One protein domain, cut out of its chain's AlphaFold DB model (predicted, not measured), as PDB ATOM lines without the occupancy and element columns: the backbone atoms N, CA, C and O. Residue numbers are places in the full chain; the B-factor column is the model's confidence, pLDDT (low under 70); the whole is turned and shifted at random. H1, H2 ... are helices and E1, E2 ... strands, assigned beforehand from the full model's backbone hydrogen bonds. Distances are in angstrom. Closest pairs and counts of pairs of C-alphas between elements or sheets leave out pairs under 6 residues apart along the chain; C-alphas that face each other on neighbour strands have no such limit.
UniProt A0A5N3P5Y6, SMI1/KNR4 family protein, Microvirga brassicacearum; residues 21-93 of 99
ATOM      1  N   TYR A  21    -131.304 -98.690-128.227       95.75
ATOM      2  CA  TYR A  21    -130.092 -98.361-128.963       95.75
ATOM      3  C   TYR A  21    -128.889 -98.229-128.022       95.75
ATOM      4  O   TYR A  21    -129.042 -97.832-126.859       95.75
ATOM      5  N   PRO A  22    -127.673 -98.547-128.498       96.38
ATOM      6  CA  PRO A  22    -126.450 -98.160-127.816       96.38
ATOM      7  C   PRO A  22    -126.407 -96.647-127.578       96.38
ATOM      8  O   PRO A  22    -126.873 -95.856-128.400       96.38
ATOM      9  N   ALA A  23    -125.817 -96.225-126.462       95.69
ATOM     10  CA  ALA A  23    -125.761 -94.819-126.073       95.69
ATOM     11  C   ALA A  23    -125.073 -93.941-127.133       95.69
ATOM     12  O   ALA A  23    -125.451 -92.787-127.323       95.69
ATOM     13  N   GLU A  24    -124.082 -94.486-127.837       96.81
ATOM     14  CA  GLU A  24    -123.378 -93.809-128.923       96.81
ATOM     15  C   GLU A  24    -124.321 -93.497-130.092       96.81
ATOM     16  O   GLU A  24    -124.347 -92.367-130.574       96.81
ATOM     17  N   GLU A  25    -125.162 -94.458-130.477       96.50
ATOM     18  CA  GLU A  25    -126.158 -94.290-131.539       96.50
ATOM     19  C   GLU A  25    -127.235 -93.275-131.135       96.50
ATOM     20  O   GLU A  25    -127.595 -92.399-131.920       96.50
ATOM     21  N   VAL A  26    -127.691 -93.314-129.878       96.94
ATOM     22  CA  VAL A  26    -128.623 -92.312-129.333       96.94
ATOM     23  C   VAL A  26    -128.051 -90.896-129.455       96.94
ATOM     24  O   VAL A  26    -128.751 -89.967-129.868       96.94
ATOM     25  N   VAL A  27    -126.768 -90.714-129.126       96.75
ATOM     26  CA  VAL A  27    -126.088 -89.417-129.254       96.75
ATOM     27  C   VAL A  27    -125.985 -88.991-130.717       96.75
ATOM     28  O   VAL A  27    -126.272 -87.833-131.023       96.75
ATOM     29  N   GLU A  28    -125.616 -89.901-131.618       97.56
ATOM     30  CA  GLU A  28    -125.531 -89.622-133.054       97.56
ATOM     31  C   GLU A  28    -126.886 -89.185-133.628       97.56
ATOM     32  O   GLU A  28    -126.961 -88.151-134.293       97.56
ATOM     33  N   ILE A  29    -127.971 -89.896-133.302       95.00
ATOM     34  CA  ILE A  29    -129.342 -89.554-133.709       95.00
ATOM     35  C   ILE A  29    -129.739 -88.167-133.190       95.00
ATOM     36  O   ILE A  29    -130.259 -87.335-133.944       95.00
ATOM     37  N   ALA A  30    -129.479 -87.887-131.911       95.56
ATOM     38  CA  ALA A  30    -129.811 -86.605-131.299       95.56
ATOM     39  C   ALA A  30    -129.029 -85.439-131.933       95.56
ATOM     40  O   ALA A  30    -129.587 -84.360-132.150       95.56
ATOM     41  N   GLN A  31    -127.750 -85.650-132.256       96.19
ATOM     42  CA  GLN A  31    -126.890 -84.652-132.899       96.19
ATOM     43  C   GLN A  31    -127.244 -84.428-134.370       96.19
ATOM     44  O   GLN A  31    -127.252 -83.282-134.822       96.19
ATOM     45  N   ALA A  32    -127.564 -85.498-135.101       95.62
ATOM     46  CA  ALA A  32    -128.044 -85.425-136.477       95.62
ATOM     47  C   ALA A  32    -129.402 -84.711-136.574       95.62
ATOM     48  O   ALA A  32    -129.743 -84.166-137.622       95.62
ATOM     49  N   GLY A  33    -130.164 -84.682-135.476       91.56
ATOM     50  CA  GLY A  33    -131.457 -84.017-135.419       91.56
ATOM     51  C   GLY A  33    -132.530 -84.748-136.220       91.56
ATOM     52  O   GLY A  33    -133.496 -84.108-136.625       91.56
ATOM     53  N   THR A  34    -132.383 -86.064-136.416       90.38
ATOM     54  CA  THR A  34    -133.243 -86.917-137.257       90.38
ATOM     55  C   THR A  34    -134.735 -86.679-137.027       90.38
ATOM     56  O   THR A  34    -135.510 -86.620-137.973       90.38
ATOM     57  N   PHE A  35    -135.129 -86.486-135.768       88.69
ATOM     58  CA  PHE A  35    -136.523 -86.287-135.373       88.69
ATOM     59  C   PHE A  35    -136.846 -84.841-134.994       88.69
ATOM     60  O   PHE A  35    -138.000 -84.511-134.757       88.69
ATOM     61  N   ARG A  36    -135.847 -83.957-134.929       88.81
ATOM     62  CA  ARG A  36    -135.975 -82.639-134.293       88.81
ATOM     63  C   ARG A  36    -136.904 -81.686-135.046       88.81
ATOM     64  O   ARG A  36    -137.469 -80.795-134.420       88.81
ATOM     65  N   GLU A  37    -137.049 -81.860-136.359       86.19
ATOM     66  CA  GLU A  37    -137.955 -81.050-137.185       86.19
ATOM     67  C   GLU A  37    -139.421 -81.243-136.775       86.19
ATOM     68  O   GLU A  37    -140.153 -80.266-136.626       86.19
ATOM     69  N   PHE A  38    -139.824 -82.488-136.522       85.56
ATOM     70  CA  PHE A  38    -141.213 -82.847-136.221       85.56
ATOM     71  C   PHE A  38    -141.466 -83.061-134.723       85.56
ATOM     72  O   PHE A  38    -142.547 -82.769-134.218       85.56
ATOM     73  N   PHE A  39    -140.441 -83.499-133.994       89.00
ATOM     74  CA  PHE A  39    -140.482 -83.863-132.581       89.00
ATOM     75  C   PHE A  39    -139.351 -83.186-131.793       89.00
ATOM     76  O   PHE A  39    -138.475 -83.851-131.237       89.00
ATOM     77  N   PRO A  40    -139.338 -81.846-131.697       89.94
ATOM     78  CA  PRO A  40    -138.208 -81.099-131.134       89.94
ATOM     79  C   PRO A  40    -137.915 -81.385-129.654       89.94
ATOM     80  O   PRO A  40    -136.823 -81.072-129.188       89.94
ATOM     81  N   ASN A  41    -138.877 -81.954-128.921       93.50
ATOM     82  CA  ASN A  41    -138.771 -82.241-127.489       93.50
ATOM     83  C   ASN A  41    -138.815 -83.743-127.174       93.50
ATOM     84  O   ASN A  41    -139.018 -84.107-126.019       93.50
ATOM     85  N   LEU A  42    -138.651 -84.610-128.177       94.62
ATOM     86  CA  LEU A  42    -138.521 -86.046-127.954       94.62
ATOM     87  C   LEU A  42    -137.054 -86.456-128.070       94.62
ATOM     88  O   LEU A  42    -136.384 -86.151-129.057       94.62
ATOM     89  N   PHE A  43    -136.556 -87.154-127.053       96.50
ATOM     90  CA  PHE A  43    -135.211 -87.722-127.051       96.50
ATOM     91  C   PHE A  43    -135.297 -89.230-127.284       96.50
ATOM     92  O   PHE A  43    -135.619 -89.989-126.370       96.50
ATOM     93  N   VAL A  44    -135.072 -89.638-128.535       96.25
ATOM     94  CA  VAL A  44    -135.222 -91.025-128.996       96.25
ATOM     95  C   VAL A  44    -134.117 -91.906-128.428       96.25
ATOM     96  O   VAL A  44    -132.944 -91.563-128.524       96.25
ATOM     97  N   ILE A  45    -134.500 -93.050-127.864       96.62
ATOM     98  CA  ILE A  45    -133.582 -94.014-127.234       96.62
ATOM     99  C   ILE A  45    -133.646 -95.412-127.852       96.62
ATOM    100  O   ILE A  45    -132.860 -96.286-127.495       96.62
ATOM    101  N   GLY A  46    -134.603 -95.647-128.741       95.69
ATOM    102  CA  GLY A  46    -134.836 -96.949-129.336       95.69
ATOM    103  C   GLY A  46    -136.086 -96.948-130.198       95.69
ATOM    104  O   GLY A  46    -136.649 -95.895-130.498       95.69
ATOM    105  N   GLY A  47    -136.548 -98.138-130.550       94.50
ATOM    106  CA  GLY A  47    -137.766 -98.323-131.333       94.50
ATOM    107  C   GLY A  47    -138.221 -99.773-131.344       94.50
ATOM    108  O   GLY A  47    -137.677-100.602-130.616       94.50
ATOM    109  N   SER A  48    -139.190-100.096-132.194       92.31
ATOM    110  CA  SER A  48    -139.722-101.461-132.318       92.31
ATOM    111  C   SER A  48    -138.880-102.393-133.198       92.31
ATOM    112  O   SER A  48    -139.230-103.554-133.398       92.31
ATOM    113  N   GLY A  49    -137.775-101.889-133.762       82.81
ATOM    114  CA  GLY A  49    -137.074-102.527-134.883       82.81
ATOM    115  C   GLY A  49    -137.799-102.340-136.227       82.81
ATOM    116  O   GLY A  49    -137.367-102.887-137.240       82.81
ATOM    117  N   GLY A  50    -138.891-101.563-136.233       82.06
ATOM    118  CA  GLY A  50    -139.725-101.244-137.389       82.06
ATOM    119  C   GLY A  50    -140.097 -99.758-137.451       82.06
ATOM    120  O   GLY A  50    -139.240 -98.896-137.277       82.06
ATOM    121  N   GLY A  51    -141.363 -99.469-137.762       85.94
ATOM    122  CA  GLY A  51    -141.880 -98.119-138.013       85.94
ATOM    123  C   GLY A  51    -142.058 -97.232-136.779       85.94
ATOM    124  O   GLY A  51    -142.313 -96.050-136.962       85.94
ATOM    125  N   ASP A  52    -141.878 -97.749-135.559       92.06
ATOM    126  CA  ASP A  52    -142.120 -96.998-134.319       92.06
ATOM    127  C   ASP A  52    -140.818 -96.658-133.593       92.06
ATOM    128  O   ASP A  52    -139.895 -97.479-133.505       92.06
ATOM    129  N   ALA A  53    -140.772 -95.462-133.014       94.44
ATOM    130  CA  ALA A  53    -139.692 -94.996-132.157       94.44
ATOM    131  C   ALA A  53    -140.166 -94.851-130.709       94.44
ATOM    132  O   ALA A  53    -141.327 -94.556-130.439       94.44
ATOM    133  N   VAL A  54    -139.237 -95.022-129.771       95.88
ATOM    134  CA  VAL A  54    -139.452 -94.827-128.334       95.88
ATOM    135  C   VAL A  54    -138.538 -93.710-127.843       95.88
ATOM    136  O   VAL A  54    -137.336 -93.696-128.129       95.88
ATOM    137  N   ALA A  55    -139.100 -92.769-127.089       96.69
ATOM    138  CA  ALA A  55    -138.403 -91.568-126.652       96.69
ATOM    139  C   ALA A  55    -138.793 -91.125-125.243       96.69
ATOM    140  O   ALA A  55    -139.883 -91.416-124.757       96.69
ATOM    141  N   PHE A  56    -137.916 -90.343-124.617       97.50
ATOM    142  CA  PHE A  56    -138.300 -89.490-123.498       97.50
ATOM    143  C   PHE A  56    -139.048 -88.259-124.005       97.50
ATOM    144  O   PHE A  56    -138.581 -87.599-124.939       97.50
ATOM    145  N   ASP A  57    -140.155 -87.910-123.352       96.56
ATOM    146  CA  ASP A  57    -140.858 -86.653-123.606       96.56
ATOM    147  C   ASP A  57    -140.350 -85.537-122.683       96.56
ATOM    148  O   ASP A  57    -140.713 -85.438-121.508       96.56
ATOM    149  N   LEU A  58    -139.517 -84.661-123.246       96.12
ATOM    150  CA  LEU A  58    -138.887 -83.547-122.537       96.12
ATOM    151  C   LEU A  58    -139.812 -82.329-122.382       96.12
ATOM    152  O   LEU A  58    -139.390 -81.303-121.850       96.12
ATOM    153  N   ARG A  59    -141.066 -82.402-122.854       93.81
ATOM    154  CA  ARG A  59    -142.085 -81.369-122.586       93.81
ATOM    155  C   ARG A  59    -142.601 -81.449-121.150       93.81
ATOM    156  O   ARG A  59    -143.065 -80.441-120.617       93.81
ATOM    157  N   ALA A  60    -142.562 -82.641-120.554       93.44
ATOM    158  CA  ALA A  60    -142.954 -82.882-119.172       93.44
ATOM    159  C   ALA A  60    -141.826 -82.517-118.190       93.44
ATOM    160  O   ALA A  60    -140.702 -82.214-118.585       93.44
ATOM    161  N   SER A  61    -142.130 -82.541-116.894       92.44
ATOM    162  CA  SER A  61    -141.128 -82.427-115.828       92.44
ATOM    163  C   SER A  61    -140.596 -83.797-115.418       92.44
ATOM    164  O   SER A  61    -141.261 -84.806-115.629       92.44
ATOM    165  N   GLU A  62    -139.449 -83.822-114.740       92.75
ATOM    166  CA  GLU A  62    -138.929 -85.056-114.149       92.75
ATOM    167  C   GLU A  62    -139.911 -85.687-113.133       92.75
ATOM    168  O   GLU A  62    -140.519 -84.954-112.342       92.75
ATOM    169  N   PRO A  63    -140.042 -87.031-113.113       94.19
ATOM    170  CA  PRO A  63    -139.405 -87.974-114.038       94.19
ATOM    171  C   PRO A  63    -140.025 -87.898-115.446       94.19
ATOM    172  O   PRO A  63    -141.243 -87.916-115.590       94.19
ATOM    173  N   TYR A  64    -139.183 -87.804-116.485       97.44
ATOM    174  CA  TYR A  64    -139.667 -87.702-117.866       97.44
ATOM    175  C   TYR A  64    -140.364 -89.008-118.282       97.44
ATOM    176  O   TYR A  64    -139.767 -90.081-118.119       97.44
ATOM    177  N   PRO A  65    -141.587 -88.942-118.834       97.12
ATOM    178  CA  PRO A  65    -142.295 -90.122-119.295       97.12
ATOM    179  C   PRO A  65    -141.658 -90.676-120.572       97.12
ATOM    180  O   PRO A  65    -141.036 -89.942-121.348       97.12
ATOM    181  N   LEU A  66    -141.842 -91.979-120.787       96.38
ATOM    182  CA  LEU A  66    -141.519 -92.618-122.058       96.38
ATOM    183  C   LEU A  66    -142.761 -92.653-122.937       96.38
ATOM    184  O   LEU A  66    -143.857 -93.003-122.486       96.38
ATOM    185  N   VAL A  67    -142.553 -92.328-124.203       95.81
ATOM    186  CA  VAL A  67    -143.569 -92.338-125.248       95.81
ATOM    187  C   VAL A  67    -143.120 -93.218-126.406       95.81
ATOM    188  O   VAL A  67    -141.919 -93.359-126.651       95.81
ATOM    189  N   GLU A  68    -144.082 -93.780-127.120       94.38
ATOM    190  CA  GLU A  68    -143.904 -94.348-128.453       94.38
ATOM    191  C   GLU A  68    -144.546 -93.428-129.495       94.38
ATOM    192  O   GLU A  68    -145.456 -92.660-129.164       94.38
ATOM    193  N   PHE A  69    -144.023 -93.445-130.718       92.38
ATOM    194  CA  PHE A  69    -144.657 -92.790-131.853       92.38
ATOM    195  C   PHE A  69    -144.314 -93.476-133.179       92.38
ATOM    196  O   PHE A  69    -143.177 -93.895-133.410       92.38
ATOM    197  N   ASP A  70    -145.293 -93.502-134.082       89.38
ATOM    198  CA  ASP A  70    -145.143 -93.970-135.463       89.38
ATOM    199  C   ASP A  70    -144.318 -92.962-136.287       89.38
ATOM    200  O   ASP A  70    -144.706 -91.798-136.445       89.38
ATOM    201  N   MET A  71    -143.182 -93.414-136.826       84.81
ATOM    202  CA  MET A  71    -142.269 -92.643-137.680       84.81
ATOM    203  C   MET A  71    -142.741 -92.541-139.137       84.81
ATOM    204  O   MET A  71    -142.167 -91.788-139.924       84.81
ATOM    205  N   THR A  72    -143.736 -93.334-139.528       79.88
ATOM    206  CA  THR A  72    -144.259 -93.428-140.898       79.88
ATOM    207  C   THR A  72    -145.531 -92.609-141.113       79.88
ATOM    208  O   THR A  72    -145.934 -92.387-142.260       79.88
ATOM    209  N   ASN A  73    -146.152 -92.134-140.032       76.19
ATOM    210  CA  ASN A  73    -147.368 -91.339-140.103       76.19
ATOM    211  C   ASN A  73    -147.090 -89.930-140.664       76.19
ATOM    212  O   ASN A  73    -146.060 -89.316-140.402       76.19
ATOM    213  N   ILE A  74    -148.029 -89.409-141.453       63.12
ATOM    214  CA  ILE A  74    -147.962 -88.066-142.046       63.12
ATOM    215  C   ILE A  74    -148.355 -87.004-141.007       63.12
ATOM    216  O   ILE A  74    -147.859 -85.879-141.068       63.12
ATOM    217  N   ASP A  75    -149.218 -87.363-140.048       69.75
ATOM    218  CA  ASP A  75    -149.531 -86.532-138.884       69.75
ATOM    219  C   ASP A  75    -148.788 -87.053-137.654       69.75
ATOM    220  O   ASP A  75    -149.255 -87.892-136.883       69.75
ATOM    221  N   LEU A  76    -147.564 -86.562-137.527       65.81
ATOM    222  CA  LEU A  76    -146.600 -86.990-136.528       65.81
ATOM    223  C   LEU A  76    -146.999 -86.568-135.103       65.81
ATOM    224  O   LEU A  76    -146.621 -87.224-134.141       65.81
ATOM    225  N   ALA A  77    -147.792 -85.505-134.929       64.69
ATOM    226  CA  ALA A  77    -148.166 -85.037-133.593       64.69
ATOM    227  C   ALA A  77    -149.253 -85.907-132.937       64.69
ATOM    228  O   ALA A  77    -149.273 -86.024-131.710       64.69
ATOM    229  N   GLU A  78    -150.133 -86.522-133.734       65.56
ATOM    230  CA  GLU A  78    -151.205 -87.390-133.231       65.56
ATOM    231  C   GLU A  78    -150.729 -88.812-132.881       65.56
ATOM    232  O   GLU A  78    -151.435 -89.528-132.169       65.56
ATOM    233  N   SER A  79    -149.529 -89.224-133.313       81.31
ATOM    234  CA  SER A  79    -149.019 -90.585-133.084       81.31
ATOM    235  C   SER A  79    -148.317 -90.795-131.739       81.31
ATOM    236  O   SER A  79    -148.037 -91.932-131.387       81.31
ATOM    237  N   VAL A  80    -148.055 -89.739-130.958       91.38
ATOM    238  CA  VAL A  80    -147.318 -89.859-129.687       91.38
ATOM    239  C   VAL A  80    -148.210 -90.431-128.587       91.38
ATOM    240  O   VAL A  80    -149.142 -89.762-128.136       91.38
ATOM    241  N   GLN A  81    -147.899 -91.631-128.102       92.62
ATOM    242  CA  GLN A  81    -148.610 -92.289-127.006       92.62
ATOM    243  C   GLN A  81    -147.675 -92.538-125.823       92.62
ATOM    244  O   GLN A  81    -146.549 -92.998-125.981       92.62
ATOM    245  N   GLN A  82    -148.136 -92.247-124.606       95.19
ATOM    246  CA  GLN A  82    -147.361 -92.538-123.401       95.19
ATOM    247  C   GLN A  82    -147.387 -94.038-123.090       95.19
ATOM    248  O   GLN A  82    -148.459 -94.627-122.975       95.19
ATOM    249  N   ILE A  83    -146.206 -94.622-122.881       94.94
ATOM    250  CA  ILE A  83    -146.042 -96.045-122.547       94.94
ATOM    251  C   ILE A  83    -145.664 -96.261-121.076       94.94
ATOM    252  O   ILE A  83    -145.993 -97.296-120.502       94.94
ATOM    253  N   ALA A  84    -145.019 -95.277-120.439       96.06
ATOM    254  CA  ALA A  84    -144.698 -95.287-119.011       96.06
ATOM    255  C   ALA A  84    -144.550 -93.858-118.462       96.06
ATOM    256  O   ALA A  84    -144.155 -92.948-119.191       96.06
ATOM    257  N   GLY A  85    -144.847 -93.644-117.176       96.56
ATOM    258  CA  GLY A  85    -144.687 -92.344-116.512       96.56
ATOM    259  C   GLY A  85    -143.241 -92.000-116.152       96.56
ATOM    260  O   GLY A  85    -142.943 -90.852-115.840       96.56
ATOM    261  N   SER A  86    -142.334 -92.976-116.205       95.12
ATOM    262  CA  SER A  86    -140.903 -92.795-115.959       95.12
ATOM    263  C   SER A  86    -140.081 -93.928-116.578       95.12
ATOM    264  O   SER A  86    -140.627 -94.961-116.976       95.12
ATOM    265  N   PHE A  87    -138.754 -93.772-116.616       91.06
ATOM    266  CA  PHE A  87    -137.860 -94.851-117.048       91.06
ATOM    267  C   PHE A  87    -137.918 -96.070-116.121       91.06
ATOM    268  O   PHE A  87    -137.948 -97.196-116.602       91.06
ATOM    269  N   ASP A  88    -137.998 -95.862-114.805       92.00
ATOM    270  CA  ASP A  88    -138.093 -96.963-113.838       92.00
ATOM    271  C   ASP A  88    -139.390 -97.764-114.018       92.00
ATOM    272  O   ASP A  88    -139.379 -98.996-113.962       92.00
ATOM    273  N   GLU A  89    -140.505 -97.080-114.295       94.00
ATOM    274  CA  GLU A  89    -141.758 -97.739-114.668       94.00
ATOM    275  C   GLU A  89    -141.615 -98.510-115.983       94.00
ATOM    276  O   GLU A  89    -142.064 -99.651-116.064       94.00
ATOM    277  N   ALA A  90    -140.941 -97.940-116.987       91.25
ATOM    278  CA  ALA A  90    -140.708 -98.613-118.263       91.25
ATOM    279  C   ALA A  90    -139.854 -99.882-118.114       91.25
ATOM    280  O   ALA A  90    -140.160-100.905-118.722       91.25
ATOM    281  N   LEU A  91    -138.825 -99.862-117.260       89.31
ATOM    282  CA  LEU A  91    -137.999-101.040-116.970       89.31
ATOM    283  C   LEU A  91    -138.828-102.197-116.400       89.31
ATOM    284  O   LEU A  91    -138.517-103.359-116.660       89.31
ATOM    285  N   ALA A  92    -139.899-101.901-115.658       91.50
ATOM    286  CA  ALA A  92    -140.802-102.925-115.147       91.50
ATOM    287  C   ALA A  92    -141.648-103.595-116.247       91.50
ATOM    288  O   ALA A  92    -142.209-104.657-115.989       91.50
ATOM    289  N   LEU A  93    -141.741-103.012-117.446       89.38
ATOM    290  CA  LEU A  93    -142.509-103.538-118.584       89.38
ATOM    291  C   LEU A  93    -141.659-104.419-119.517       89.38
ATOM    292  O   LEU A  93    -142.208-105.191-120.303       89.38
TER     293      LEU A  93
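This is residues 21 to 93 of the 99 residues of the protein "SMI1/KNR4 family protein" of Microvirga brassicacearum (UniProt A0A5N3P5Y6). What is the main shape? A strongly twisted sheet of four strands makes the middle of a compact, rounded body, with helix H1 beside its edge strand E1 and the short helix H2 at the end of the sheet where E4 ends and E3 begins. What is it made of? The printed part has 73 residues, with two named helices and four named strands in the order H1 E1 E2 E3 E4 H2; the sheet's order is E1 E2 E3 E4, antiparallel throughout. The class is mixed, helices and strands, with 36 of the 73 residues in named elements, under half. How large is it? The radius of gyration of the C-alphas is 11.6 A, and the spans are 29 by 29 by 24 A.

How do the strands pair? E1, residues 42 to 47, E2, residues 52 to 57, E3, residues 66 to 70, and E4, residues 81 to 84, form a meander, each strand the antiparallel neighbour of the one before, and each such pair is a hairpin. Which backbone atoms show it? Within hydrogen-bond range are N 45 and O 54, 2.9 A, for E1 and E2; N 55 and O 67, 2.9 A, for E2 and E3; and N 68 and O 81, 2.8 A, for E3 and E4. Edge strands E1 and E4 are apart, and from edge to edge the strands' lines turn by 103 degrees. Where are the helices? H1, residues 23 to 32, only grazes the sheet with its residues 23 to 30; its closest C-alphas to E1 are those of Val 26 and Ile 45, 5.6 A. H2, residues 87 to 91, only grazes the sheet too; its closest C-alphas to E4 are those of Ala 84 and Ala 90, 5.2 A. H1 and H2 are apart, and in both every O i to N i+4 pair is within hydrogen-bond range.

Where does the first element begin? H1 begins at C-alpha 23, (-125.761, -94.819, -126.073), and measures 14.2 A. How long are the strands? E1 measures 12.8 A, E2 14.9 A, E3 14.0 A and E4 9.4 A; E2 begins at C-alpha 52, (-142.120, -96.998, -134.319). Where does the last element end? H2, 6.2 A long, ends at C-alpha 91, (-137.999, -101.040, -116.970).

How far does it reach? The two C-alphas farthest apart are those of Ile 74 and Ala 92, 31.6 A. Is there a cut or a long link? The printed part has no cut; the links E1 to E2 and E4 to H2 are tight, the other three short. Where is confidence low? Residues 74 to 78 are under 70, while the mean pLDDT of the printed part is 90.8.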